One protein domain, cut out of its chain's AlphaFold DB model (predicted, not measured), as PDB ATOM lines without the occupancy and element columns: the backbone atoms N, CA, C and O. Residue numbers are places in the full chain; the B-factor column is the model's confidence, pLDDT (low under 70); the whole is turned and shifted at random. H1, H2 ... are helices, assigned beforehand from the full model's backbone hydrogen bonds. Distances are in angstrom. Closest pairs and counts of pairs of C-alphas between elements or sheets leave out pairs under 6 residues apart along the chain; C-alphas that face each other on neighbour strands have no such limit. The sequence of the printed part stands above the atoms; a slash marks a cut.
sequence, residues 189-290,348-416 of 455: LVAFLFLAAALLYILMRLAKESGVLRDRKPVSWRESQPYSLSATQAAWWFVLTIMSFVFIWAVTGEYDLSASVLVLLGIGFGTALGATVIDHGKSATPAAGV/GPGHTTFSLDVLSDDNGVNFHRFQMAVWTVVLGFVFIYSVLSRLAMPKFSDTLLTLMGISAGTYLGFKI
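AT A GLANCE: This is residues 189 to 290 and 348 to 416 of the 455 residues of an uncharacterized protein of Acidobacteria bacterium RIFCSPLOWO2_12_FULL_66_21 (UniProt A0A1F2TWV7). Five long helices lie roughly side by side in an elongated, aligned bundle: H2, H3, H6 and H5 stand round four corners, with a gap left between H5 and H6, and H1 packs on H2 outside that group. The short H4 makes a corner with H5, meeting its residues 369 to 373, and residues 283 to 289 stick out beyond the body at the end of H3 and after it. The printed part has 171 residues with six named helices, H1 to H6 in order along the chain, and no named strand; its class is all helix. It is compact, with a radius of gyration of the C-alphas of 17.9 A, and spans 59 by 37 by 27 A.

HOW THE PARTS SIT: The longest helix by residues is H3, residues 259 to 284, with a kink of 28 degrees near residue 271. With its residues 261 to 272 alone it touches H2, residues 229 to 252; the closest C-alphas, those of Ala 234 and Gly 268, are 4.7 A apart. These two form a helical hairpin at a shallow tilt of 21 degrees, opposite ways. H3 also touches H6, residues 398 to 414, closest at the C-alphas of Ile 267 and Gly 405, 6.3 A apart, at a shallow tilt of 12 degrees, the same way. H2 is the hub, touching three helices. It touches H5, residues 367 to 390, the same way at a shallow tilt of 3 degrees; the closest C-alphas, those of Ser 244 and Val 387, are 6.7 A apart. It forms a second helical hairpin with H1, residues 189 to 209, opposite ways at a shallow tilt of 14 degrees; the closest C-alphas, those of Ala 196 and Met 243, are 7.0 A apart. H5 and H6 are near each other, with 9 pairs of C-alphas within 10 A. H4, residues 354 to 359, touches residues 369 to 373 of H5 alone, about perpendicular at 74 degrees; the closest C-alphas, those of Leu 359 and Phe 370, are 5.6 A apart. H1 and H5 are apart, and so are H3 and H5. In H1, H2, H4, H5 and H6 every O i to N i+4 pair is within hydrogen-bond range; in H3, 21 of 22 are.

IN THESE COORDINATES: H3 measures 33.8 A from C-alpha 259 at (-11.095, -9.759, -17.878) to C-alpha 284. H2 measures 33.9 A, H5 33.8 A, H1 29.7 A and H6 23.2 A. H1 begins at C-alpha 189, (15.235, -5.457, -16.426), and H6 ends at C-alpha 414, (-16.071, -35.719, -7.769).

THE WHOLE: The two C-alphas farthest apart, those of Val 190 and Gly 289, are 61.2 A apart. Residues 291 to 347 are not printed, and C-alphas 290 and 348 are 21.8 A apart across that cut. The link from H1 to H2, 19 residues, is long. Mean pLDDT of the printed part is 73.0; 65 residues are under 70, among them 266 to 290 and 400 to 416.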
ATOM      1  N   LEU A 189      14.852  -4.046 -16.389       86.44
ATOM      2  CA  LEU A 189      15.235  -5.457 -16.426       86.44
ATOM      3  C   LEU A 189      15.813  -5.913 -15.080       86.44
ATOM      4  O   LEU A 189      15.408  -6.946 -14.561       86.44
ATOM      5  N   VAL A 190      16.721  -5.133 -14.487       89.88
ATOM      6  CA  VAL A 190      17.291  -5.454 -13.166       89.88
ATOM      7  C   VAL A 190      16.201  -5.471 -12.090       89.88
ATOM      8  O   VAL A 190      16.128  -6.423 -11.317       89.88
ATOM      9  N   ALA A 191      15.313  -4.472 -12.073       91.56
ATOM     10  CA  ALA A 191      14.184  -4.434 -11.141       91.56
ATOM     11  C   ALA A 191      13.221  -5.621 -11.338       91.56
ATOM     12  O   ALA A 191      12.761  -6.210 -10.364       91.56
ATOM     13  N   PHE A 192      12.960  -6.007 -12.588       91.19
ATOM     14  CA  PHE A 192      12.135  -7.158 -12.947       91.19
ATOM     15  C   PHE A 192      12.743  -8.474 -12.452       91.19
ATOM     16  O   PHE A 192      12.046  -9.284 -11.847       91.19
ATOM     17  N   LEU A 193      14.050  -8.674 -12.648       92.69
ATOM     18  CA  LEU A 193      14.762  -9.853 -12.149       92.69
ATOM     19  C   LEU A 193      14.791  -9.895 -10.617       92.69
ATOM     20  O   LEU A 193      14.608 -10.962 -10.033       92.69
ATOM     21  N   PHE A 194      14.965  -8.745  -9.962       95.50
ATOM     22  CA  PHE A 194      14.896  -8.651  -8.506       95.50
ATOM     23  C   PHE A 194      13.500  -9.004  -7.982       95.50
ATOM     24  O   PHE A 194      13.383  -9.792  -7.049       95.50
ATOM     25  N   LEU A 195      12.439  -8.485  -8.609       94.75
ATOM     26  CA  LEU A 195      11.060  -8.832  -8.264       94.75
ATOM     27  C   LEU A 195      10.791 -10.330  -8.460       94.75
ATOM     28  O   LEU A 195      10.206 -10.958  -7.580       94.75
ATOM     29  N   ALA A 196      11.256 -10.911  -9.569       93.38
ATOM     30  CA  ALA A 196      11.141 -12.344  -9.834       93.38
ATOM     31  C   ALA A 196      11.807 -13.172  -8.726       93.38
ATOM     32  O   ALA A 196      11.202 -14.095  -8.179       93.38
ATOM     33  N   ALA A 197      13.042 -12.811  -8.363       94.75
ATOM     34  CA  ALA A 197      13.794 -13.472  -7.307       94.75
ATOM     35  C   ALA A 197      13.128 -13.301  -5.934       94.75
ATOM     36  O   ALA A 197      13.050 -14.264  -5.173       94.75
ATOM     37  N   ALA A 198      12.602 -12.112  -5.627       95.62
ATOM     38  CA  ALA A 198      11.900 -11.831  -4.379       95.62
ATOM     39  C   ALA A 198      10.599 -12.639  -4.259       95.62
ATOM     40  O   ALA A 198      10.370 -13.267  -3.229       95.62
ATOM     41  N   LEU A 199       9.775 -12.685  -5.313       93.62
ATOM     42  CA  LEU A 199       8.550 -13.490  -5.334       93.62
ATOM     43  C   LEU A 199       8.856 -14.984  -5.208       93.62
ATOM     44  O   LEU A 199       8.195 -15.672  -4.434       93.62
ATOM     45  N   LEU A 200       9.881 -15.478  -5.909       91.75
ATOM     46  CA  LEU A 200      10.316 -16.869  -5.790       91.75
ATOM     47  C   LEU A 200      10.828 -17.173  -4.377       91.75
ATOM     48  O   LEU A 200      10.477 -18.202  -3.804       91.75
ATOM     49  N   TYR A 201      11.618 -16.276  -3.785       92.94
ATOM     50  CA  TYR A 201      12.102 -16.409  -2.412       92.94
ATOM     51  C   TYR A 201      10.952 -16.445  -1.402       92.94
ATOM     52  O   TYR A 201      10.914 -17.342  -0.561       92.94
ATOM     53  N   ILE A 202       9.991 -15.522  -1.511       90.94
ATOM     54  CA  ILE A 202       8.796 -15.488  -0.660       90.94
ATOM     55  C   ILE A 202       7.987 -16.773  -0.834       90.94
ATOM     56  O   ILE A 202       7.617 -17.384   0.163       90.94
ATOM     57  N   LEU A 203       7.766 -17.232  -2.069       88.75
ATOM     58  CA  LEU A 203       7.062 -18.485  -2.340       88.75
ATOM     59  C   LEU A 203       7.779 -19.679  -1.695       88.75
ATOM     60  O   LEU A 203       7.137 -20.489  -1.038       88.75
ATOM     61  N   MET A 204       9.104 -19.776  -1.835       86.75
ATOM     62  CA  MET A 204       9.900 -20.849  -1.230       86.75
ATOM     63  C   MET A 204       9.890 -20.789   0.300       86.75
ATOM     64  O   MET A 204       9.829 -21.833   0.947       86.75
ATOM     65  N   ARG A 205       9.940 -19.589   0.892       87.69
ATOM     66  CA  ARG A 205       9.803 -19.389   2.342       87.69
ATOM     67  C   ARG A 205       8.422 -19.823   2.809       87.69
ATOM     68  O   ARG A 205       8.336 -20.650   3.706       87.69
ATOM     69  N   LEU A 206       7.360 -19.369   2.147       84.69
ATOM     70  CA  LEU A 206       5.994 -19.789   2.450       84.69
ATOM     71  C   LEU A 206       5.825 -21.303   2.282       84.69
ATOM     72  O   LEU A 206       5.228 -21.935   3.139       84.69
ATOM     73  N   ALA A 207       6.407 -21.918   1.254       81.31
ATOM     74  CA  ALA A 207       6.349 -23.363   1.036       81.31
ATOM     75  C   ALA A 207       7.040 -24.189   2.139       81.31
ATOM     76  O   ALA A 207       6.670 -25.345   2.363       81.31
ATOM     77  N   LYS A 208       8.081 -23.630   2.771       78.38
ATOM     78  CA  LYS A 208       8.879 -24.295   3.812       78.38
ATOM     79  C   LYS A 208       8.352 -24.025   5.218       78.38
ATOM     80  O   LYS A 208       8.330 -24.942   6.030       78.38
ATOM     81  N   GLU A 209       7.957 -22.786   5.488       75.19
ATOM     82  CA  GLU A 209       7.655 -22.282   6.835       75.19
ATOM     83  C   GLU A 209       6.157 -22.170   7.109       75.19
ATOM     84  O   GLU A 209       5.749 -22.208   8.264       75.19
ATOM     85  N   SER A 210       5.323 -22.048   6.072       71.62
ATOM     86  CA  SER A 210       3.878 -21.906   6.236       71.62
ATOM     87  C   SER A 210       3.117 -23.074   5.609       71.62
ATOM     88  O   SER A 210       3.464 -23.582   4.545       71.62
ATOM     89  N   GLY A 211       2.005 -23.461   6.230       71.69
ATOM     90  CA  GLY A 211       1.076 -24.444   5.668       71.69
ATOM     91  C   GLY A 211       0.267 -23.927   4.468       71.69
ATOM     92  O   GLY A 211      -0.697 -24.568   4.076       71.69
ATOM     93  N   VAL A 212       0.613 -22.771   3.885       77.69
ATOM     94  CA  VAL A 212      -0.179 -22.104   2.831       77.69
ATOM     95  C   VAL A 212      -0.273 -22.939   1.554       77.69
ATOM     96  O   VAL A 212      -1.313 -22.939   0.902       77.69
ATOM     97  N   LEU A 213       0.799 -23.652   1.196       78.88
ATOM     98  CA  LEU A 213       0.824 -24.538   0.025       78.88
ATOM     99  C   LEU A 213       0.591 -26.009   0.382       78.88
ATOM    100  O   LEU A 213       0.625 -26.857  -0.508       78.88
ATOM    101  N   ARG A 214       0.392 -26.324   1.665       76.38
ATOM    102  CA  ARG A 214       0.217 -27.693   2.155       76.38
ATOM    103  C   ARG A 214      -1.263 -28.009   2.337       76.38
ATOM    104  O   ARG A 214      -2.086 -27.117   2.538       76.38
ATOM    105  N   ASP A 215      -1.602 -29.281   2.201       72.31
ATOM    106  CA  ASP A 215      -2.940 -29.778   2.477       72.31
ATOM    107  C   ASP A 215      -3.239 -29.669   3.980       72.31
ATOM    108  O   ASP A 215      -2.341 -29.748   4.818       72.31
ATOM    109  N   ARG A 216      -4.510 -29.479   4.338       68.12
ATOM    110  CA  ARG A 216      -4.922 -29.279   5.738       68.12
ATOM    111  C   ARG A 216      -5.135 -30.587   6.492       68.12
ATOM    112  O   ARG A 216      -5.436 -30.552   7.685       68.12
ATOM    113  N   LYS A 217      -4.986 -31.735   5.824       69.88
ATOM    114  CA  LYS A 217      -5.131 -33.041   6.466       69.88
ATOM    115  C   LYS A 217      -4.072 -33.207   7.568       69.88
ATOM    116  O   LYS A 217      -2.898 -32.903   7.340       69.88
ATOM    117  N   PRO A 218      -4.449 -33.669   8.768       64.62
ATOM    118  CA  PRO A 218      -3.484 -33.983   9.813       64.62
ATOM    119  C   PRO A 218      -2.606 -35.173   9.376       64.62
ATOM    120  O   PRO A 218      -3.114 -36.147   8.831       64.62
ATOM    121  N   VAL A 219      -1.294 -35.103   9.620       70.81
ATOM    122  CA  VAL A 219      -0.287 -36.146   9.292       70.81
ATOM    123  C   VAL A 219       0.313 -36.738  10.561       70.81
ATOM    124  O   VAL A 219       0.049 -36.204  11.635       70.81
ATOM    125  N   SER A 220       1.051 -37.846  10.487       70.00
ATOM    126  CA  SER A 220       1.563 -38.491  11.700       70.00
ATOM    127  C   SER A 220       2.689 -37.697  12.388       70.00
ATOM    128  O   SER A 220       3.182 -36.690  11.872       70.00
ATOM    129  N   TRP A 221       3.057 -38.120  13.595       59.00
ATOM    130  CA  TRP A 221       3.970 -37.410  14.476       59.00
ATOM    131  C   TRP A 221       5.325 -37.243  13.793       59.00
ATOM    132  O   TRP A 221       5.908 -38.207  13.299       59.00
ATOM    133  N   ARG A 222       5.820 -35.996  13.772       66.56
ATOM    134  CA  ARG A 222       7.064 -35.573  13.103       66.56
ATOM    135  C   ARG A 222       7.025 -35.617  11.561       66.56
ATOM    136  O   ARG A 222       8.023 -35.273  10.927       66.56
ATOM    137  N   GLU A 223       5.894 -35.943  10.939       69.75
ATOM    138  CA  GLU A 223       5.705 -35.799   9.493       69.75
ATOM    139  C   GLU A 223       5.194 -34.395   9.129       69.75
ATOM    140  O   GLU A 223       4.519 -33.718   9.901       69.75
ATOM    141  N   SER A 224       5.534 -33.928   7.927       68.38
ATOM    142  CA  SER A 224       5.000 -32.677   7.373       68.38
ATOM    143  C   SER A 224       3.794 -32.947   6.481       68.38
ATOM    144  O   SER A 224       3.761 -33.950   5.773       68.38
ATOM    145  N   GLN A 225       2.830 -32.023   6.491       74.62
ATOM    146  CA  GLN A 225       1.673 -32.064   5.594       74.62
ATOM    147  C   GLN A 225       2.116 -32.053   4.118       74.62
ATOM    148  O   GLN A 225       3.002 -31.258   3.774       74.62
ATOM    149  N   PRO A 226       1.509 -32.880   3.246       76.00
ATOM    150  CA  PRO A 226       1.848 -32.920   1.825       76.00
ATOM    151  C   PRO A 226       1.425 -31.628   1.115       76.00
ATOM    152  O   PRO A 226       0.548 -30.900   1.580       76.00
ATOM    153  N   TYR A 227       2.036 -31.323  -0.028       78.38
ATOM    154  CA  TYR A 227       1.668 -30.161  -0.843       78.38
ATOM    155  C   TYR A 227       0.298 -30.320  -1.519       78.38
ATOM    156  O   TYR A 227      -0.029 -31.364  -2.075       78.38
ATOM    157  N   SER A 228      -0.494 -29.246  -1.532       78.06
ATOM    158  CA  SER A 228      -1.780 -29.195  -2.227       78.06
ATOM    159  C   SER A 228      -1.597 -28.748  -3.678       78.06
ATOM    160  O   SER A 228      -1.053 -27.670  -3.952       78.06
ATOM    161  N   LEU A 229      -2.106 -29.549  -4.621       76.88
ATOM    162  CA  LEU A 229      -2.082 -29.236  -6.052       76.88
ATOM    163  C   LEU A 229      -2.787 -27.903  -6.349       76.88
ATOM    164  O   LEU A 229      -2.208 -27.050  -7.016       76.88
ATOM    165  N   SER A 230      -3.997 -27.684  -5.825       74.19
ATOM    166  CA  SER A 230      -4.776 -26.470  -6.108       74.19
ATOM    167  C   SER A 230      -4.134 -25.212  -5.520       74.19
ATOM    168  O   SER A 230      -4.135 -24.166  -6.165       74.19
ATOM    169  N   ALA A 231      -3.540 -25.306  -4.325       77.50
ATOM    170  CA  ALA A 231      -2.809 -24.189  -3.723       77.50
ATOM    171  C   ALA A 231      -1.537 -23.857  -4.520       77.50
ATOM    172  O   ALA A 231      -1.251 -22.691  -4.793       77.50
ATOM    173  N   THR A 232      -0.809 -24.887  -4.960       81.50
ATOM    174  CA  THR A 232       0.395 -24.739  -5.789       81.50
ATOM    175  C   THR A 232       0.063 -24.143  -7.160       81.50
ATOM    176  O   THR A 232       0.756 -23.239  -7.623       81.50
ATOM    177  N   GLN A 233      -1.032 -24.581  -7.789       82.25
ATOM    178  CA  GLN A 233      -1.536 -24.017  -9.044       82.25
ATOM    179  C   GLN A 233      -1.953 -22.551  -8.889       82.25
ATOM    180  O   GLN A 233      -1.580 -21.721  -9.717       82.25
ATOM    181  N   ALA A 234      -2.686 -22.207  -7.826       79.75
ATOM    182  CA  ALA A 234      -3.075 -20.825  -7.556       79.75
ATOM    183  C   ALA A 234      -1.844 -19.920  -7.378       79.75
ATOM    184  O   ALA A 234      -1.777 -18.841  -7.968       79.75
ATOM    185  N   ALA A 235      -0.838 -20.384  -6.634       84.56
ATOM    186  CA  ALA A 235       0.395 -19.639  -6.426       84.56
ATOM    187  C   ALA A 235       1.225 -19.486  -7.715       84.56
ATOM    188  O   ALA A 235       1.739 -18.400  -7.988       84.56
ATOM    189  N   TRP A 236       1.296 -20.533  -8.543       86.12
ATOM    190  CA  TRP A 236       1.903 -20.483  -9.875       86.12
ATOM    191  C   TRP A 236       1.261 -19.397 -10.749       86.12
ATOM    192  O   TRP A 236       1.959 -18.524 -11.266       86.12
ATOM    193  N   TRP A 237      -0.070 -19.403 -10.870       86.12
ATOM    194  CA  TRP A 237      -0.803 -18.431 -11.686       86.12
ATOM    195  C   TRP A 237      -0.716 -17.007 -11.145       86.12
ATOM    196  O   TRP A 237      -0.648 -16.057 -11.927       86.12
ATOM    197  N   PHE A 238      -0.676 -16.852  -9.822       85.31
ATOM    198  CA  PHE A 238      -0.482 -15.563  -9.171       85.31
ATOM    199  C   PHE A 238       0.877 -14.950  -9.531       85.31
ATOM    200  O   PHE A 238       0.931 -13.822 -10.024       85.31
ATOM    201  N   VAL A 239       1.966 -15.711  -9.370       89.38
ATOM    202  CA  VAL A 239       3.317 -15.261  -9.743       89.38
ATOM    203  C   VAL A 239       3.381 -14.950 -11.235       89.38
ATOM    204  O   VAL A 239       3.831 -13.874 -11.622       89.38
ATOM    205  N   LEU A 240       2.882 -15.856 -12.077       89.69
ATOM    206  CA  LEU A 240       2.902 -15.705 -13.529       89.69
ATOM    207  C   LEU A 240       2.131 -14.452 -13.984       89.69
ATOM    208  O   LEU A 240       2.606 -13.722 -14.857       89.69
ATOM    209  N   THR A 241       1.002 -14.143 -13.343       89.06
ATOM    210  CA  THR A 241       0.199 -12.946 -13.633       89.06
ATOM    211  C   THR A 241       0.903 -11.661 -13.200       89.06
ATOM    212  O   THR A 241       0.967 -10.725 -13.994       89.06
ATOM    213  N   ILE A 242       1.479 -11.609 -11.991       90.31
ATOM    214  CA  ILE A 242       2.230 -10.430 -11.516       90.31
ATOM    215  C   ILE A 242       3.435 -10.165 -12.413       90.31
ATOM    216  O   ILE A 242       3.638  -9.038 -12.862       90.31
ATOM    217  N   MET A 243       4.215 -11.206 -12.711       92.06
ATOM    218  CA  MET A 243       5.389 -11.079 -13.568       92.06
ATOM    219  C   MET A 243       4.998 -10.603 -14.969       92.06
ATOM    220  O   MET A 243       5.636  -9.706 -15.512       92.06
ATOM    221  N   SER A 244       3.912 -11.128 -15.536       91.44
ATOM    222  CA  SER A 244       3.430 -10.699 -16.853       91.44
ATOM    223  C   SER A 244       2.901  -9.266 -16.849       91.44
ATOM    224  O   SER A 244       3.196  -8.508 -17.770       91.44
ATOM    225  N   PHE A 245       2.173  -8.868 -15.804       90.00
ATOM    226  CA  PHE A 245       1.680  -7.502 -15.635       90.00
ATOM    227  C   PHE A 245       2.831  -6.493 -15.565       90.00
ATOM    228  O   PHE A 245       2.858  -5.534 -16.333       90.00
ATOM    229  N   VAL A 246       3.822  -6.747 -14.704       90.81
ATOM    230  CA  VAL A 246       4.996  -5.873 -14.563       90.81
ATOM    231  C   VAL A 246       5.828  -5.857 -15.844       90.81
ATOM    232  O   VAL A 246       6.330  -4.803 -16.223       90.81
ATOM    233  N   PHE A 247       5.958  -6.996 -16.533       90.19
ATOM    234  CA  PHE A 247       6.647  -7.066 -17.821       90.19
ATOM    235  C   PHE A 247       5.971  -6.189 -18.880       90.19
ATOM    236  O   PHE A 247       6.652  -5.371 -19.495       90.19
ATOM    237  N   ILE A 248       4.655  -6.332 -19.077       89.06
ATOM    238  CA  ILE A 248       3.901  -5.533 -20.052       89.06
ATOM    239  C   ILE A 248       4.042  -4.055 -19.707       89.06
ATOM    240  O   ILE A 248       4.490  -3.285 -20.549       89.06
ATOM    241  N   TRP A 249       3.787  -3.679 -18.453       88.88
ATOM    242  CA  TRP A 249       3.927  -2.299 -17.999       88.88
ATOM    243  C   TRP A 249       5.337  -1.734 -18.228       88.88
ATOM    244  O   TRP A 249       5.487  -0.609 -18.695       88.88
ATOM    245  N   ALA A 250       6.387  -2.516 -17.976       87.19
ATOM    246  CA  ALA A 250       7.767  -2.079 -18.179       87.19
ATOM    247  C   ALA A 250       8.157  -1.903 -19.661       87.19
ATOM    248  O   ALA A 250       9.107  -1.169 -19.949       87.19
ATOM    249  N   VAL A 251       7.468  -2.578 -20.587       86.38
ATOM    250  CA  VAL A 251       7.714  -2.481 -22.037       86.38
ATOM    251  C   VAL A 251       6.811  -1.440 -22.691       86.38
ATOM    252  O   VAL A 251       7.291  -0.617 -23.467       86.38
ATOM    253  N   THR A 252       5.511  -1.476 -22.400       84.62
ATOM    254  CA  THR A 252       4.508  -0.658 -23.085       84.62
ATOM    255  C   THR A 252       4.130   0.607 -22.324       84.62
ATOM    256  O   THR A 252       3.664   1.566 -22.933       84.62
ATOM    257  N   GLY A 253       4.337   0.638 -21.006       80.62
ATOM    258  CA  GLY A 253       3.826   1.685 -20.115       80.62
ATOM    259  C   GLY A 253       2.332   1.558 -19.795       80.62
ATOM    260  O   GLY A 253       1.823   2.330 -18.985       80.62
ATOM    261  N   GLU A 254       1.628   0.595 -20.394       78.19
ATOM    262  CA  GLU A 254       0.200   0.353 -20.171       78.19
ATOM    263  C   GLU A 254      -0.013  -0.581 -18.971       78.19
ATOM    264  O   GLU A 254       0.802  -1.463 -18.699       78.19
ATOM    265  N   TYR A 255      -1.120  -0.400 -18.249       80.31
ATOM    266  CA  TYR A 255      -1.444  -1.150 -17.027       80.31
ATOM    267  C   TYR A 255      -2.829  -1.819 -17.088       80.31
ATOM    268  O   TYR A 255      -3.481  -2.022 -16.063       80.31
ATOM    269  N   ASP A 256      -3.272  -2.203 -18.285       75.81
ATOM    270  CA  ASP A 256      -4.565  -2.859 -18.487       75.81
ATOM    271  C   ASP A 256      -4.501  -4.362 -18.155       75.81
ATOM    272  O   ASP A 256      -3.706  -5.119 -18.722       75.81
ATOM    273  N   LEU A 257      -5.389  -4.824 -17.265       73.38
ATOM    274  CA  LEU A 257      -5.646  -6.252 -17.053       73.38
ATOM    275  C   LEU A 257      -6.800  -6.712 -17.949       73.38
ATOM    276  O   LEU A 257      -7.840  -6.058 -18.024       73.38
ATOM    277  N   SER A 258      -6.657  -7.878 -18.588       78.12
ATOM    278  CA  SER A 258      -7.773  -8.487 -19.314       78.12
ATOM    279  C   SER A 258      -8.758  -9.147 -18.342       78.12
ATOM    280  O   SER A 258      -8.363  -9.759 -17.347       78.12
ATOM    281  N   ALA A 259     -10.056  -9.078 -18.655       75.81
ATOM    282  CA  ALA A 259     -11.095  -9.759 -17.878       75.81
ATOM    283  C   ALA A 259     -10.841 -11.278 -17.780       75.81
ATOM    284  O   ALA A 259     -11.034 -11.871 -16.722       75.81
ATOM    285  N   SER A 260     -10.320 -11.898 -18.847       72.12
ATOM    286  CA  SER A 260      -9.974 -13.325 -18.877       72.12
ATOM    287  C   SER A 260      -8.907 -13.702 -17.844       72.12
ATOM    288  O   SER A 260      -8.985 -14.780 -17.264       72.12
ATOM    289  N   VAL A 261      -7.923 -12.831 -17.585       76.38
ATOM    290  CA  VAL A 261      -6.888 -13.063 -16.561       76.38
ATOM    291  C   VAL A 261      -7.480 -12.973 -15.157       76.38
ATOM    292  O   VAL A 261      -7.127 -13.772 -14.293       76.38
ATOM    293  N   LEU A 262      -8.426 -12.057 -14.935       76.06
ATOM    294  CA  LEU A 262      -9.123 -11.945 -13.656       76.06
ATOM    295  C   LEU A 262      -9.975 -13.189 -13.372       76.06
ATOM    296  O   LEU A 262      -9.967 -13.695 -12.254       76.06
ATOM    297  N   VAL A 263     -10.644 -13.727 -14.395       69.62
ATOM    298  CA  VAL A 263     -11.360 -15.006 -14.296       69.62
ATOM    299  C   VAL A 263     -10.391 -16.170 -14.096       69.62
ATOM    300  O   VAL A 263     -10.680 -17.050 -13.300       69.62
ATOM    301  N   LEU A 264      -9.227 -16.183 -14.747       72.31
ATOM    302  CA  LEU A 264      -8.223 -17.237 -14.565       72.31
ATOM    303  C   LEU A 264      -7.658 -17.248 -13.132       72.31
ATOM    304  O   LEU A 264      -7.569 -18.311 -12.515       72.31
ATOM    305  N   LEU A 265      -7.369 -16.072 -12.564       75.69
ATOM    306  CA  LEU A 265      -7.066 -15.925 -11.137       75.69
ATOM    307  C   LEU A 265      -8.261 -16.355 -10.277       75.69
ATOM    308  O   LEU A 265      -8.084 -17.084  -9.306       75.69
ATOM    309  N   GLY A 266      -9.476 -15.954 -10.654       67.75
ATOM    310  CA  GLY A 266     -10.722 -16.301  -9.976       67.75
ATOM    311  C   GLY A 266     -11.026 -17.800  -9.966       67.75
ATOM    312  O   GLY A 266     -11.518 -18.294  -8.962       67.75
ATOM    313  N   ILE A 267     -10.682 -18.550 -11.014       66.75
ATOM    314  CA  ILE A 267     -10.782 -20.017 -11.051       66.75
ATOM    315  C   ILE A 267      -9.696 -20.627 -10.162       66.75
ATOM    316  O   ILE A 267      -9.997 -21.529  -9.387       66.75
ATOM    317  N   GLY A 268      -8.460 -20.122 -10.203       62.19
ATOM    318  CA  GLY A 268      -7.382 -20.586  -9.321       62.19
ATOM    319  C   GLY A 268      -7.717 -20.408  -7.834       62.19
ATOM    320  O   GLY A 268      -7.692 -21.370  -7.066       62.19
ATOM    321  N   PHE A 269      -8.112 -19.195  -7.438       59.69
ATOM    322  CA  PHE A 269      -8.540 -18.880  -6.073       59.69
ATOM    323  C   PHE A 269      -9.886 -19.516  -5.716       59.69
ATOM    324  O   PHE A 269     -10.031 -20.052  -4.624       59.69
ATOM    325  N   GLY A 270     -10.860 -19.501  -6.623       58.47
ATOM    326  CA  GLY A 270     -12.198 -20.058  -6.417       58.47
ATOM    327  C   GLY A 270     -12.195 -21.577  -6.283       58.47
ATOM    328  O   GLY A 270     -12.966 -22.115  -5.498       58.47
ATOM    329  N   THR A 271     -11.275 -22.272  -6.955       59.00
ATOM    330  CA  THR A 271     -11.090 -23.723  -6.792       59.00
ATOM    331  C   THR A 271     -10.333 -24.043  -5.507       59.00
ATOM    332  O   THR A 271     -10.710 -24.972  -4.795       59.00
ATOM    333  N   ALA A 272      -9.307 -23.257  -5.159       52.12
ATOM    334  CA  ALA A 272      -8.591 -23.418  -3.894       52.12
ATOM    335  C   ALA A 272      -9.519 -23.179  -2.690       52.12
ATOM    336  O   ALA A 272      -9.578 -24.012  -1.790       52.12
ATOM    337  N   LEU A 273     -10.302 -22.097  -2.705       50.94
ATOM    338  CA  LEU A 273     -11.293 -21.794  -1.673       50.94
ATOM    339  C   LEU A 273     -12.487 -22.755  -1.728       50.94
ATOM    340  O   LEU A 273     -12.941 -23.208  -0.684       50.94
ATOM    341  N   GLY A 274     -12.962 -23.135  -2.915       53.12
ATOM    342  CA  GLY A 274     -14.043 -24.108  -3.091       53.12
ATOM    343  C   GLY A 274     -13.702 -25.479  -2.505       53.12
ATOM    344  O   GLY A 274     -14.525 -26.062  -1.805       53.12
ATOM    345  N   ALA A 275     -12.463 -25.950  -2.684       54.56
ATOM    346  CA  ALA A 275     -11.973 -27.151  -2.011       54.56
ATOM    347  C   ALA A 275     -12.040 -27.002  -0.482       54.56
ATOM    348  O   ALA A 275     -12.517 -27.914   0.190       54.56
ATOM    349  N   THR A 276     -11.662 -25.835   0.062       49.72
ATOM    350  CA  THR A 276     -11.755 -25.587   1.513       49.72
ATOM    351  C   THR A 276     -13.193 -25.504   2.027       49.72
ATOM    352  O   THR A 276     -13.482 -26.029   3.096       49.72
ATOM    353  N   VAL A 277     -14.116 -24.892   1.278       52.62
ATOM    354  CA  VAL A 277     -15.529 -24.771   1.674       52.62
ATOM    355  C   VAL A 277     -16.229 -26.126   1.617       52.62
ATOM    356  O   VAL A 277     -17.070 -26.393   2.464       52.62
ATOM    357  N   ILE A 278     -15.866 -27.012   0.687       51.81
ATOM    358  CA  ILE A 278     -16.380 -28.390   0.643       51.81
ATOM    359  C   ILE A 278     -15.821 -29.223   1.802       51.81
ATOM    360  O   ILE A 278     -16.566 -29.998   2.405       51.81
ATOM    361  N   ASP A 279     -14.548 -29.038   2.160       49.03
ATOM    362  CA  ASP A 279     -13.965 -29.692   3.336       49.03
ATOM    363  C   ASP A 279     -14.656 -29.211   4.633       49.03
ATOM    364  O   ASP A 279     -14.977 -30.035   5.485       49.03
ATOM    365  N   HIS A 280     -15.019 -27.923   4.734       44.62
ATOM    366  CA  HIS A 280     -15.855 -27.388   5.822       44.62
ATOM    367  C   HIS A 280     -17.346 -27.773   5.711       44.62
ATOM    368  O   HIS A 280     -18.025 -27.899   6.722       44.62
ATOM    369  N   GLY A 281     -17.881 -27.979   4.507       43.88
ATOM    370  CA  GLY A 281     -19.269 -28.385   4.250       43.88
ATOM    371  C   GLY A 281     -19.531 -29.854   4.588       43.88
ATOM    372  O   GLY A 281     -20.635 -30.198   5.015       43.88
ATOM    373  N   LYS A 282     -18.491 -30.695   4.501       45.06
ATOM    374  CA  LYS A 282     -18.440 -32.018   5.144       45.06
ATOM    375  C   LYS A 282     -18.479 -31.922   6.671       45.06
ATOM    376  O   LYS A 282     -19.008 -32.828   7.302       45.06
ATOM    377  N   SER A 283     -17.996 -30.823   7.251       41.69
ATOM    378  CA  SER A 283     -18.138 -30.515   8.682       41.69
ATOM    379  C   SER A 283     -19.479 -29.851   9.041       41.69
ATOM    380  O   SER A 283     -19.844 -29.846  10.211       41.69
ATOM    381  N   ALA A 284     -20.222 -29.289   8.074       37.53
ATOM    382  CA  ALA A 284     -21.340 -28.373   8.345       37.53
ATOM    383  C   ALA A 284     -22.717 -28.771   7.769       37.53
ATOM    384  O   ALA A 284     -23.676 -28.026   7.966       37.53
ATOM    385  N   THR A 285     -22.876 -29.922   7.104       36.31
ATOM    386  CA  THR A 285     -24.216 -30.418   6.720       36.31
ATOM    387  C   THR A 285     -24.657 -31.543   7.659       36.31
ATOM    388  O   THR A 285     -24.168 -32.667   7.520       36.31
ATOM    389  N   PRO A 286     -25.594 -31.305   8.599       37.84
ATOM    390  CA  PRO A 286     -26.184 -32.371   9.390       37.84
ATOM    391  C   PRO A 286     -27.176 -33.141   8.510       37.84
ATOM    392  O   PRO A 286     -28.378 -32.887   8.518       37.84
ATOM    393  N   ALA A 287     -26.679 -34.110   7.740       39.91
ATOM    394  CA  ALA A 287     -27.518 -35.236   7.361       39.91
ATOM    395  C   ALA A 287     -27.898 -35.941   8.669       39.91
ATOM    396  O   ALA A 287     -27.016 -36.318   9.443       39.91
ATOM    397  N   ALA A 288     -29.196 -36.032   8.961       39.97
ATOM    398  CA  ALA A 288     -29.731 -36.651  10.170       39.97
ATOM    399  C   ALA A 288     -29.256 -38.117  10.257       39.97
ATOM    400  O   ALA A 288     -29.842 -39.006   9.650       39.97
ATOM    401  N   GLY A 289     -28.122 -38.333  10.933       43.44
ATOM    402  CA  GLY A 289     -27.357 -39.587  10.949       43.44
ATOM    403  C   GLY A 289     -25.823 -39.425  11.003       43.44
ATOM    404  O   GLY A 289     -25.144 -40.383  11.348       43.44
ATOM    405  N   VAL A 290     -25.267 -38.238  10.709       44.66
ATOM    406  CA  VAL A 290     -23.804 -37.982  10.585       44.66
ATOM    407  C   VAL A 290     -23.202 -37.211  11.780       44.66
ATOM    408  O   VAL A 290     -21.988 -37.050  11.880       44.66
ATOM    409  N   GLY A 348      -3.496 -37.862   6.167       64.44
ATOM    410  CA  GLY A 348      -2.735 -37.864   4.920       64.44
ATOM    411  C   GLY A 348      -1.458 -38.706   5.038       64.44
ATOM    412  O   GLY A 348      -0.921 -38.839   6.143       64.44
ATOM    413  N   PRO A 349      -0.948 -39.262   3.925       64.94
ATOM    414  CA  PRO A 349       0.385 -39.850   3.905       64.94
ATOM    415  C   PRO A 349       1.440 -38.789   4.259       64.94
ATOM    416  O   PRO A 349       1.318 -37.622   3.878       64.94
ATOM    417  N   GLY A 350       2.465 -39.199   5.006       61.97
ATOM    418  CA  GLY A 350       3.602 -38.355   5.354       61.97
ATOM    419  C   GLY A 350       4.423 -37.914   4.144       61.97
ATOM    420  O   GLY A 350       4.394 -38.531   3.079       61.97
ATOM    421  N   HIS A 351       5.179 -36.834   4.321       65.38
ATOM    422  CA  HIS A 351       6.010 -36.229   3.280       65.38
ATOM    423  C   HIS A 351       7.025 -37.219   2.682       65.38
ATOM    424  O   HIS A 351       7.920 -37.697   3.384       65.38
ATOM    425  N   THR A 352       6.952 -37.450   1.366       63.00
ATOM    426  CA  THR A 352       7.957 -38.249   0.642       63.00
ATOM    427  C   THR A 352       8.785 -37.386  -0.313       63.00
ATOM    428  O   THR A 352      10.005 -37.377  -0.182       63.00
ATOM    429  N   THR A 353       8.171 -36.589  -1.203       73.19
ATOM    430  CA  THR A 353       8.833 -35.530  -2.010       73.19
ATOM    431  C   THR A 353       7.798 -34.565  -2.612       73.19
ATOM    432  O   THR A 353       6.705 -34.997  -2.944       73.19
ATOM    433  N   PHE A 354       8.154 -33.299  -2.895       73.94
ATOM    434  CA  PHE A 354       7.243 -32.315  -3.528       73.94
ATOM    435  C   PHE A 354       6.536 -32.842  -4.792       73.94
ATOM    436  O   PHE A 354       5.333 -32.667  -4.958       73.94
ATOM    437  N   SER A 355       7.274 -33.495  -5.694       71.12
ATOM    438  CA  SER A 355       6.725 -34.003  -6.956       71.12
ATOM    439  C   SER A 355       5.729 -35.140  -6.740       71.12
ATOM    440  O   SER A 355       4.719 -35.202  -7.438       71.12
ATOM    441  N   LEU A 356       6.000 -36.023  -5.775       66.31
ATOM    442  CA  LEU A 356       5.078 -37.090  -5.408       66.31
ATOM    443  C   LEU A 356       3.886 -36.522  -4.642       66.31
ATOM    444  O   LEU A 356       2.767 -36.884  -4.967       66.31
ATOM    445  N   ASP A 357       4.079 -35.572  -3.733       66.50
ATOM    446  CA  ASP A 357       3.001 -34.953  -2.958       66.50
ATOM    447  C   ASP A 357       1.987 -34.213  -3.856       66.50
ATOM    448  O   ASP A 357       0.782 -34.303  -3.643       66.50
ATOM    449  N   VAL A 358       2.454 -33.525  -4.906       71.25
ATOM    450  CA  VAL A 358       1.581 -32.791  -5.845       71.25
ATOM    451  C   VAL A 358       0.825 -33.728  -6.800       71.25
ATOM    452  O   VAL A 358      -0.305 -33.429  -7.196       71.25
ATOM    453  N   LEU A 359       1.440 -34.847  -7.199       69.38
ATOM    454  CA  LEU A 359       0.887 -35.773  -8.198       69.38
ATOM    455  C   LEU A 359       0.128 -36.961  -7.589       69.38
ATOM    456  O   LEU A 359      -0.690 -37.581  -8.275       69.38
ATOM    457  N   SER A 360       0.390 -37.291  -6.326       62.75
ATOM    458  CA  SER A 360      -0.255 -38.396  -5.625       62.75
ATOM    459  C   SER A 360      -1.512 -37.967  -4.873       62.75
ATOM    460  O   SER A 360      -1.742 -36.795  -4.566       62.75
ATOM    461  N   ASP A 361      -2.384 -38.943  -4.678       60.19
ATOM    462  CA  ASP A 361      -3.552 -38.919  -3.808       60.19
ATOM    463  C   ASP A 361      -3.400 -40.034  -2.759       60.19
ATOM    464  O   ASP A 361      -2.407 -40.764  -2.787       60.19
ATOM    465  N   ASP A 362      -4.388 -40.211  -1.876       54.72
ATOM    466  CA  ASP A 362      -4.342 -41.154  -0.739       54.72
ATOM    467  C   ASP A 362      -3.966 -42.619  -1.132       54.72
ATOM    468  O   ASP A 362      -3.494 -43.374  -0.288       54.72
ATOM    469  N   ASN A 363      -4.085 -43.005  -2.418       51.69
ATOM    470  CA  ASN A 363      -3.738 -44.332  -2.968       51.69
ATOM    471  C   ASN A 363      -2.592 -44.342  -4.019       51.69
ATOM    472  O   ASN A 363      -2.412 -45.344  -4.714       51.69
ATOM    473  N   GLY A 364      -1.821 -43.257  -4.178       63.09
ATOM    474  CA  GLY A 364      -0.716 -43.153  -5.152       63.09
ATOM    475  C   GLY A 364      -0.946 -42.115  -6.259       63.09
ATOM    476  O   GLY A 364      -1.815 -41.257  -6.139       63.09
ATOM    477  N   VAL A 365      -0.145 -42.145  -7.335       66.12
ATOM    478  CA  VAL A 365      -0.229 -41.159  -8.438       66.12
ATOM    479  C   VAL A 365      -1.610 -41.203  -9.092       66.12
ATOM    480  O   VAL A 365      -1.980 -42.191  -9.725       66.12
ATOM    481  N   ASN A 366      -2.367 -40.113  -8.967       74.00
ATOM    482  CA  ASN A 366      -3.705 -40.003  -9.536       74.00
ATOM    483  C   ASN A 366      -3.616 -39.394 -10.940       74.00
ATOM    484  O   ASN A 366      -3.139 -38.271 -11.121       74.00
ATOM    485  N   PHE A 367      -4.115 -40.122 -11.941       70.44
ATOM    486  CA  PHE A 367      -4.094 -39.693 -13.340       70.44
ATOM    487  C   PHE A 367      -4.757 -38.322 -13.557       70.44
ATOM    488  O   PHE A 367      -4.256 -37.507 -14.330       70.44
ATOM    489  N   HIS A 368      -5.833 -38.017 -12.828       65.81
ATOM    490  CA  HIS A 368      -6.524 -36.736 -12.941       65.81
ATOM    491  C   HIS A 368      -5.674 -35.574 -12.402       65.81
ATOM    492  O   HIS A 368      -5.605 -34.511 -13.019       65.81
ATOM    493  N   ARG A 369      -4.958 -35.777 -11.286       74.94
ATOM    494  CA  ARG A 369      -4.014 -34.783 -10.739       74.94
ATOM    495  C   ARG A 369      -2.849 -34.549 -11.698       74.94
ATOM    496  O   ARG A 369      -2.478 -33.402 -11.948       74.94
ATOM    497  N   PHE A 370      -2.340 -35.623 -12.302       77.62
ATOM    498  CA  PHE A 370      -1.319 -35.543 -13.342       77.62
ATOM    499  C   PHE A 370      -1.799 -34.747 -14.563       77.62
ATOM    500  O   PHE A 370      -1.116 -33.816 -14.988       77.62
ATOM    501  N   GLN A 371      -2.998 -35.033 -15.079       77.31
ATOM    502  CA  GLN A 371      -3.598 -34.284 -16.185       77.31
ATOM    503  C   GLN A 371      -3.692 -32.783 -15.863       77.31
ATOM    504  O   GLN A 371      -3.317 -31.950 -16.689       77.31
ATOM    505  N   MET A 372      -4.151 -32.425 -14.662       77.06
ATOM    506  CA  MET A 372      -4.264 -31.026 -14.237       77.06
ATOM    507  C   MET A 372      -2.907 -30.327 -14.143       77.06
ATOM    508  O   MET A 372      -2.774 -29.174 -14.565       77.06
ATOM    509  N   ALA A 373      -1.889 -31.013 -13.619       81.62
ATOM    510  CA  ALA A 373      -0.531 -30.488 -13.550       81.62
ATOM    511  C   ALA A 373       0.048 -30.251 -14.955       81.62
ATOM    512  O   ALA A 373       0.544 -29.158 -15.236       81.62
ATOM    513  N   VAL A 374      -0.093 -31.223 -15.865       84.56
ATOM    514  CA  VAL A 374       0.358 -31.102 -17.262       84.56
ATOM    515  C   VAL A 374      -0.333 -29.932 -17.960       84.56
ATOM    516  O   VAL A 374       0.345 -29.087 -18.543       84.56
ATOM    517  N   TRP A 375      -1.660 -29.817 -17.852       82.69
ATOM    518  CA  TRP A 375      -2.388 -28.695 -18.450       82.69
ATOM    519  C   TRP A 375      -1.972 -27.349 -17.867       82.69
ATOM    520  O   TRP A 375      -1.818 -26.390 -18.617       82.69
ATOM    521  N   THR A 376      -1.710 -27.274 -16.561       84.12
ATOM    522  CA  THR A 376      -1.210 -26.040 -15.932       84.12
ATOM    523  C   THR A 376       0.111 -25.591 -16.554       84.12
ATOM    524  O   THR A 376       0.272 -24.413 -16.866       84.12
ATOM    525  N   VAL A 377       1.036 -26.525 -16.785       87.75
ATOM    526  CA  VAL A 377       2.335 -26.228 -17.404       87.75
ATOM    527  C   VAL A 377       2.170 -25.821 -18.869       87.75
ATOM    528  O   VAL A 377       2.726 -24.803 -19.280       87.75
ATOM    529  N   VAL A 378       1.375 -26.565 -19.646       87.56
ATOM    530  CA  VAL A 378       1.111 -26.265 -21.066       87.56
ATOM    531  C   VAL A 378       0.507 -24.871 -21.222       87.56
ATOM    532  O   VAL A 378       0.984 -24.068 -22.023       87.56
ATOM    533  N   LEU A 379      -0.508 -24.545 -20.425       85.62
ATOM    534  CA  LEU A 379      -1.151 -23.235 -20.469       85.62
ATOM    535  C   LEU A 379      -0.241 -22.137 -19.945       85.62
ATOM    536  O   LEU A 379      -0.260 -21.044 -20.496       85.62
ATOM    537  N   GLY A 380       0.561 -22.413 -18.915       88.56
ATOM    538  CA  GLY A 380       1.571 -21.480 -18.430       88.56
ATOM    539  C   GLY A 380       2.563 -21.115 -19.534       88.56
ATOM    540  O   GLY A 380       2.845 -19.937 -19.744       88.56
ATOM    541  N   PHE A 381       3.023 -22.102 -20.308       89.50
ATOM    542  CA  PHE A 381       3.892 -21.870 -21.459       89.50
ATOM    543  C   PHE A 381       3.199 -21.050 -22.555       89.50
ATOM    544  O   PHE A 381       3.747 -20.042 -23.001       89.50
ATOM    545  N   VAL A 382       1.978 -21.428 -22.951       88.56
ATOM    546  CA  VAL A 382       1.189 -20.682 -23.949       88.56
ATOM    547  C   VAL A 382       0.935 -19.247 -23.489       88.56
ATOM    548  O   VAL A 382       1.037 -18.316 -24.286       88.56
ATOM    549  N   PHE A 383       0.657 -19.047 -22.201       89.44
ATOM    550  CA  PHE A 383       0.464 -17.731 -21.605       89.44
ATOM    551  C   PHE A 383       1.732 -16.889 -21.725       89.44
ATOM    552  O   PHE A 383       1.673 -15.781 -22.254       89.44
ATOM    553  N   ILE A 384       2.878 -17.411 -21.273       90.62
ATOM    554  CA  ILE A 384       4.164 -16.705 -21.336       90.62
ATOM    555  C   ILE A 384       4.501 -16.368 -22.787       90.62
ATOM    556  O   ILE A 384       4.803 -15.217 -23.092       90.62
ATOM    557  N   TYR A 385       4.387 -17.334 -23.699       88.44
ATOM    558  CA  TYR A 385       4.617 -17.106 -25.122       88.44
ATOM    559  C   TYR A 385       3.697 -16.012 -25.677       88.44
ATOM    560  O   TYR A 385       4.165 -15.100 -26.359       88.44
ATOM    561  N   SER A 386       2.404 -16.046 -25.347       88.38
ATOM    562  CA  SER A 386       1.440 -15.033 -25.780       88.38
ATOM    563  C   SER A 386       1.779 -13.646 -25.228       88.38
ATOM    564  O   SER A 386       1.708 -12.674 -25.976       88.38
ATOM    565  N   VAL A 387       2.178 -13.533 -23.959       90.12
ATOM    566  CA  VAL A 387       2.596 -12.259 -23.343       90.12
ATOM    567  C   VAL A 387       3.855 -11.719 -24.012       90.12
ATOM    568  O   VAL A 387       3.906 -10.543 -24.370       90.12
ATOM    569  N   LEU A 388       4.862 -12.572 -24.215       88.12
ATOM    570  CA  LEU A 388       6.127 -12.182 -24.834       88.12
ATOM    571  C   LEU A 388       5.968 -11.827 -26.319       88.12
ATOM    572  O   LEU A 388       6.723 -10.996 -26.817       88.12
ATOM    573  N   SER A 389       5.003 -12.427 -27.019       85.50
ATOM    574  CA  SER A 389       4.765 -12.198 -28.453       85.50
ATOM    575  C   SER A 389       3.814 -11.032 -28.722       85.50
ATOM    576  O   SER A 389       4.047 -10.253 -29.634       85.50
ATOM    577  N   ARG A 390       2.739 -10.881 -27.937       86.88
ATOM    578  CA  ARG A 390       1.711  -9.843 -28.154       86.88
ATOM    579  C   ARG A 390       1.891  -8.598 -27.288       86.88
ATOM    580  O   ARG A 390       1.211  -7.601 -27.528       86.88
ATOM    581  N   LEU A 391       2.761  -8.646 -26.273       87.12
ATOM    582  CA  LEU A 391       2.976  -7.552 -25.313       87.12
ATOM    583  C   LEU A 391       1.661  -7.060 -24.691       87.12
ATOM    584  O   LEU A 391       1.462  -5.874 -24.444       87.12
ATOM    585  N   ALA A 392       0.725  -7.980 -24.511       86.44
ATOM    586  CA  ALA A 392      -0.605  -7.724 -23.996       86.44
ATOM    587  C   ALA A 392      -1.066  -8.954 -23.221       86.44
ATOM    588  O   ALA A 392      -0.634 -10.079 -23.501       86.44
ATOM    589  N   MET A 393      -1.952  -8.737 -22.251       86.06
ATOM    590  CA  MET A 393      -2.537  -9.836 -21.494       86.06
ATOM    591  C   MET A 393      -3.311 -10.770 -22.437       86.06
ATOM    592  O   MET A 393      -4.133 -10.284 -23.223       86.06
ATOM    593  N   PRO A 394      -3.091 -12.097 -22.367       84.69
ATOM    594  CA  PRO A 394      -3.801 -13.045 -23.210       84.69
ATOM    595  C   PRO A 394      -5.314 -12.943 -23.001       84.69
ATOM    596  O   PRO A 394      -5.808 -12.795 -21.876       84.69
ATOM    597  N   LYS A 395      -6.058 -13.031 -24.104       81.62
ATOM    598  CA  LYS A 395      -7.514 -13.179 -24.102       81.62
ATOM    599  C   LYS A 395      -7.815 -14.639 -24.403       81.62
ATOM    600  O   LYS A 395      -7.632 -15.090 -25.531       81.62
ATOM    601  N   PHE A 396      -8.216 -15.383 -23.382       75.19
ATOM    602  CA  PHE A 396      -8.689 -16.751 -23.560       75.19
ATOM    603  C   PHE A 396     -10.144 -16.722 -24.011       75.19
ATOM    604  O   PHE A 396     -10.909 -15.875 -23.549       75.19
ATOM    605  N   SER A 397     -10.518 -17.630 -24.914       76.19
ATOM    606  CA  SER A 397     -11.914 -17.770 -25.322       76.19
ATOM    607  C   SER A 397     -12.764 -18.264 -24.156       76.19
ATOM    608  O   SER A 397     -12.292 -19.042 -23.321       76.19
ATOM    609  N   ASP A 398     -14.035 -17.871 -24.143       70.31
ATOM    610  CA  ASP A 398     -14.986 -18.306 -23.119       70.31
ATOM    611  C   ASP A 398     -15.084 -19.832 -23.065       70.31
ATOM    612  O   ASP A 398     -15.171 -20.400 -21.985       70.31
ATOM    613  N   THR A 399     -14.975 -20.523 -24.204       72.81
ATOM    614  CA  THR A 399     -14.950 -21.992 -24.268       72.81
ATOM    615  C   THR A 399     -13.728 -22.586 -23.575       72.81
ATOM    616  O   THR A 399     -13.872 -23.543 -22.822       72.81
ATOM    617  N   LEU A 400     -12.530 -22.031 -23.793       68.69
ATOM    618  CA  LEU A 400     -11.311 -22.525 -23.147       68.69
ATOM    619  C   LEU A 400     -11.369 -22.261 -21.641       68.69
ATOM    620  O   LEU A 400     -11.062 -23.144 -20.849       68.69
ATOM    621  N   LEU A 401     -11.826 -21.075 -21.248       67.81
ATOM    622  CA  LEU A 401     -11.959 -20.670 -19.853       67.81
ATOM    623  C   LEU A 401     -13.045 -21.473 -19.120       67.81
ATOM    624  O   LEU A 401     -12.850 -21.892 -17.982       67.81
ATOM    625  N   THR A 402     -14.149 -21.764 -19.805       65.12
ATOM    626  CA  THR A 402     -15.211 -22.660 -19.333       65.12
ATOM    627  C   THR A 402     -14.704 -24.088 -19.228       65.12
ATOM    628  O   THR A 402     -15.002 -24.750 -18.248       65.12
ATOM    629  N   LEU A 403     -13.887 -24.568 -20.166       66.75
ATOM    630  CA  LEU A 403     -13.283 -25.896 -20.075       66.75
ATOM    631  C   LEU A 403     -12.322 -25.995 -18.878       66.75
ATOM    632  O   LEU A 403     -12.359 -26.995 -18.167       66.75
ATOM    633  N   MET A 404     -11.548 -24.943 -18.576       67.81
ATOM    634  CA  MET A 404     -10.757 -24.859 -17.334       67.81
ATOM    635  C   MET A 404     -11.651 -24.883 -16.092       67.81
ATOM    636  O   MET A 404     -11.383 -25.624 -15.148       67.81
ATOM    637  N   GLY A 405     -12.720 -24.082 -16.101       63.03
ATOM    638  CA  GLY A 405     -13.667 -23.963 -14.996       63.03
ATOM    639  C   GLY A 405     -14.462 -25.243 -14.746       63.03
ATOM    640  O   GLY A 405     -14.626 -25.630 -13.597       63.03
ATOM    641  N   ILE A 406     -14.894 -25.942 -15.799       62.31
ATOM    642  CA  ILE A 406     -15.564 -27.243 -15.717       62.31
ATOM    643  C   ILE A 406     -14.568 -28.296 -15.259       62.31
ATOM    644  O   ILE A 406     -14.908 -29.030 -14.356       62.31
ATOM    645  N   SER A 407     -13.344 -28.343 -15.788       58.50
ATOM    646  CA  SER A 407     -12.317 -29.310 -15.365       58.50
ATOM    647  C   SER A 407     -11.991 -29.161 -13.865       58.50
ATOM    648  O   SER A 407     -11.959 -30.141 -13.113       58.50
ATOM    649  N   ALA A 408     -11.839 -27.921 -13.393       56.06
ATOM    650  CA  ALA A 408     -11.659 -27.612 -11.975       56.06
ATOM    651  C   ALA A 408     -12.931 -27.880 -11.141       56.06
ATOM    652  O   ALA A 408     -12.857 -28.429 -10.043       56.06
ATOM    653  N   GLY A 409     -14.107 -27.558 -11.682       54.06
ATOM    654  CA  GLY A 409     -15.413 -27.788 -11.067       54.06
ATOM    655  C   GLY A 409     -15.810 -29.265 -10.995       54.06
ATOM    656  O   GLY A 409     -16.418 -29.672 -10.015       54.06
ATOM    657  N   THR A 410     -15.411 -30.098 -11.958       52.00
ATOM    658  CA  THR A 410     -15.595 -31.554 -11.939       52.00
ATOM    659  C   THR A 410     -14.694 -32.196 -10.905       52.00
ATOM    660  O   THR A 410     -15.140 -33.114 -10.235       52.00
ATOM    661  N   TYR A 411     -13.472 -31.693 -10.688       46.91
ATOM    662  CA  TYR A 411     -12.639 -32.153  -9.570       46.91
ATOM    663  C   TYR A 411     -13.327 -31.917  -8.220       46.91
ATOM    664  O   TYR A 411     -13.382 -32.813  -7.380       46.91
ATOM    665  N   LEU A 412     -13.889 -30.718  -8.030       51.69
ATOM    666  CA  LEU A 412     -14.681 -30.395  -6.845       51.69
ATOM    667  C   LEU A 412     -15.951 -31.255  -6.773       51.69
ATOM    668  O   LEU A 412     -16.265 -31.772  -5.706       51.69
ATOM    669  N   GLY A 413     -16.626 -31.467  -7.905       47.66
ATOM    670  CA  GLY A 413     -17.827 -32.293  -8.040       47.66
ATOM    671  C   GLY A 413     -17.597 -33.769  -7.713       47.66
ATOM    672  O   GLY A 413     -18.386 -34.348  -6.981       47.66
ATOM    673  N   PHE A 414     -16.477 -34.358  -8.140       47.91
ATOM    674  CA  PHE A 414     -16.071 -35.719  -7.769       47.91
ATOM    675  C   PHE A 414     -15.672 -35.846  -6.288       47.91
ATOM    676  O   PHE A 414     -15.625 -36.953  -5.756       47.91
ATOM    677  N   LYS A 415     -15.397 -34.730  -5.595       47.31
ATOM    678  CA  LYS A 415     -15.134 -34.702  -4.145       47.31
ATOM    679  C   LYS A 415     -16.425 -34.633  -3.307       47.31
ATOM    680  O   LYS A 415     -16.358 -34.829  -2.083       47.31
ATOM    681  N   ILE A 416     -17.572 -34.368  -3.945       48.78
ATOM    682  CA  ILE A 416     -18.916 -34.418  -3.354       48.78
ATOM    683  C   ILE A 416     -19.402 -35.877  -3.433       48.78
ATOM    684  O   ILE A 416     -19.555 -36.394  -4.537       48.78
TER     685      ILE A 416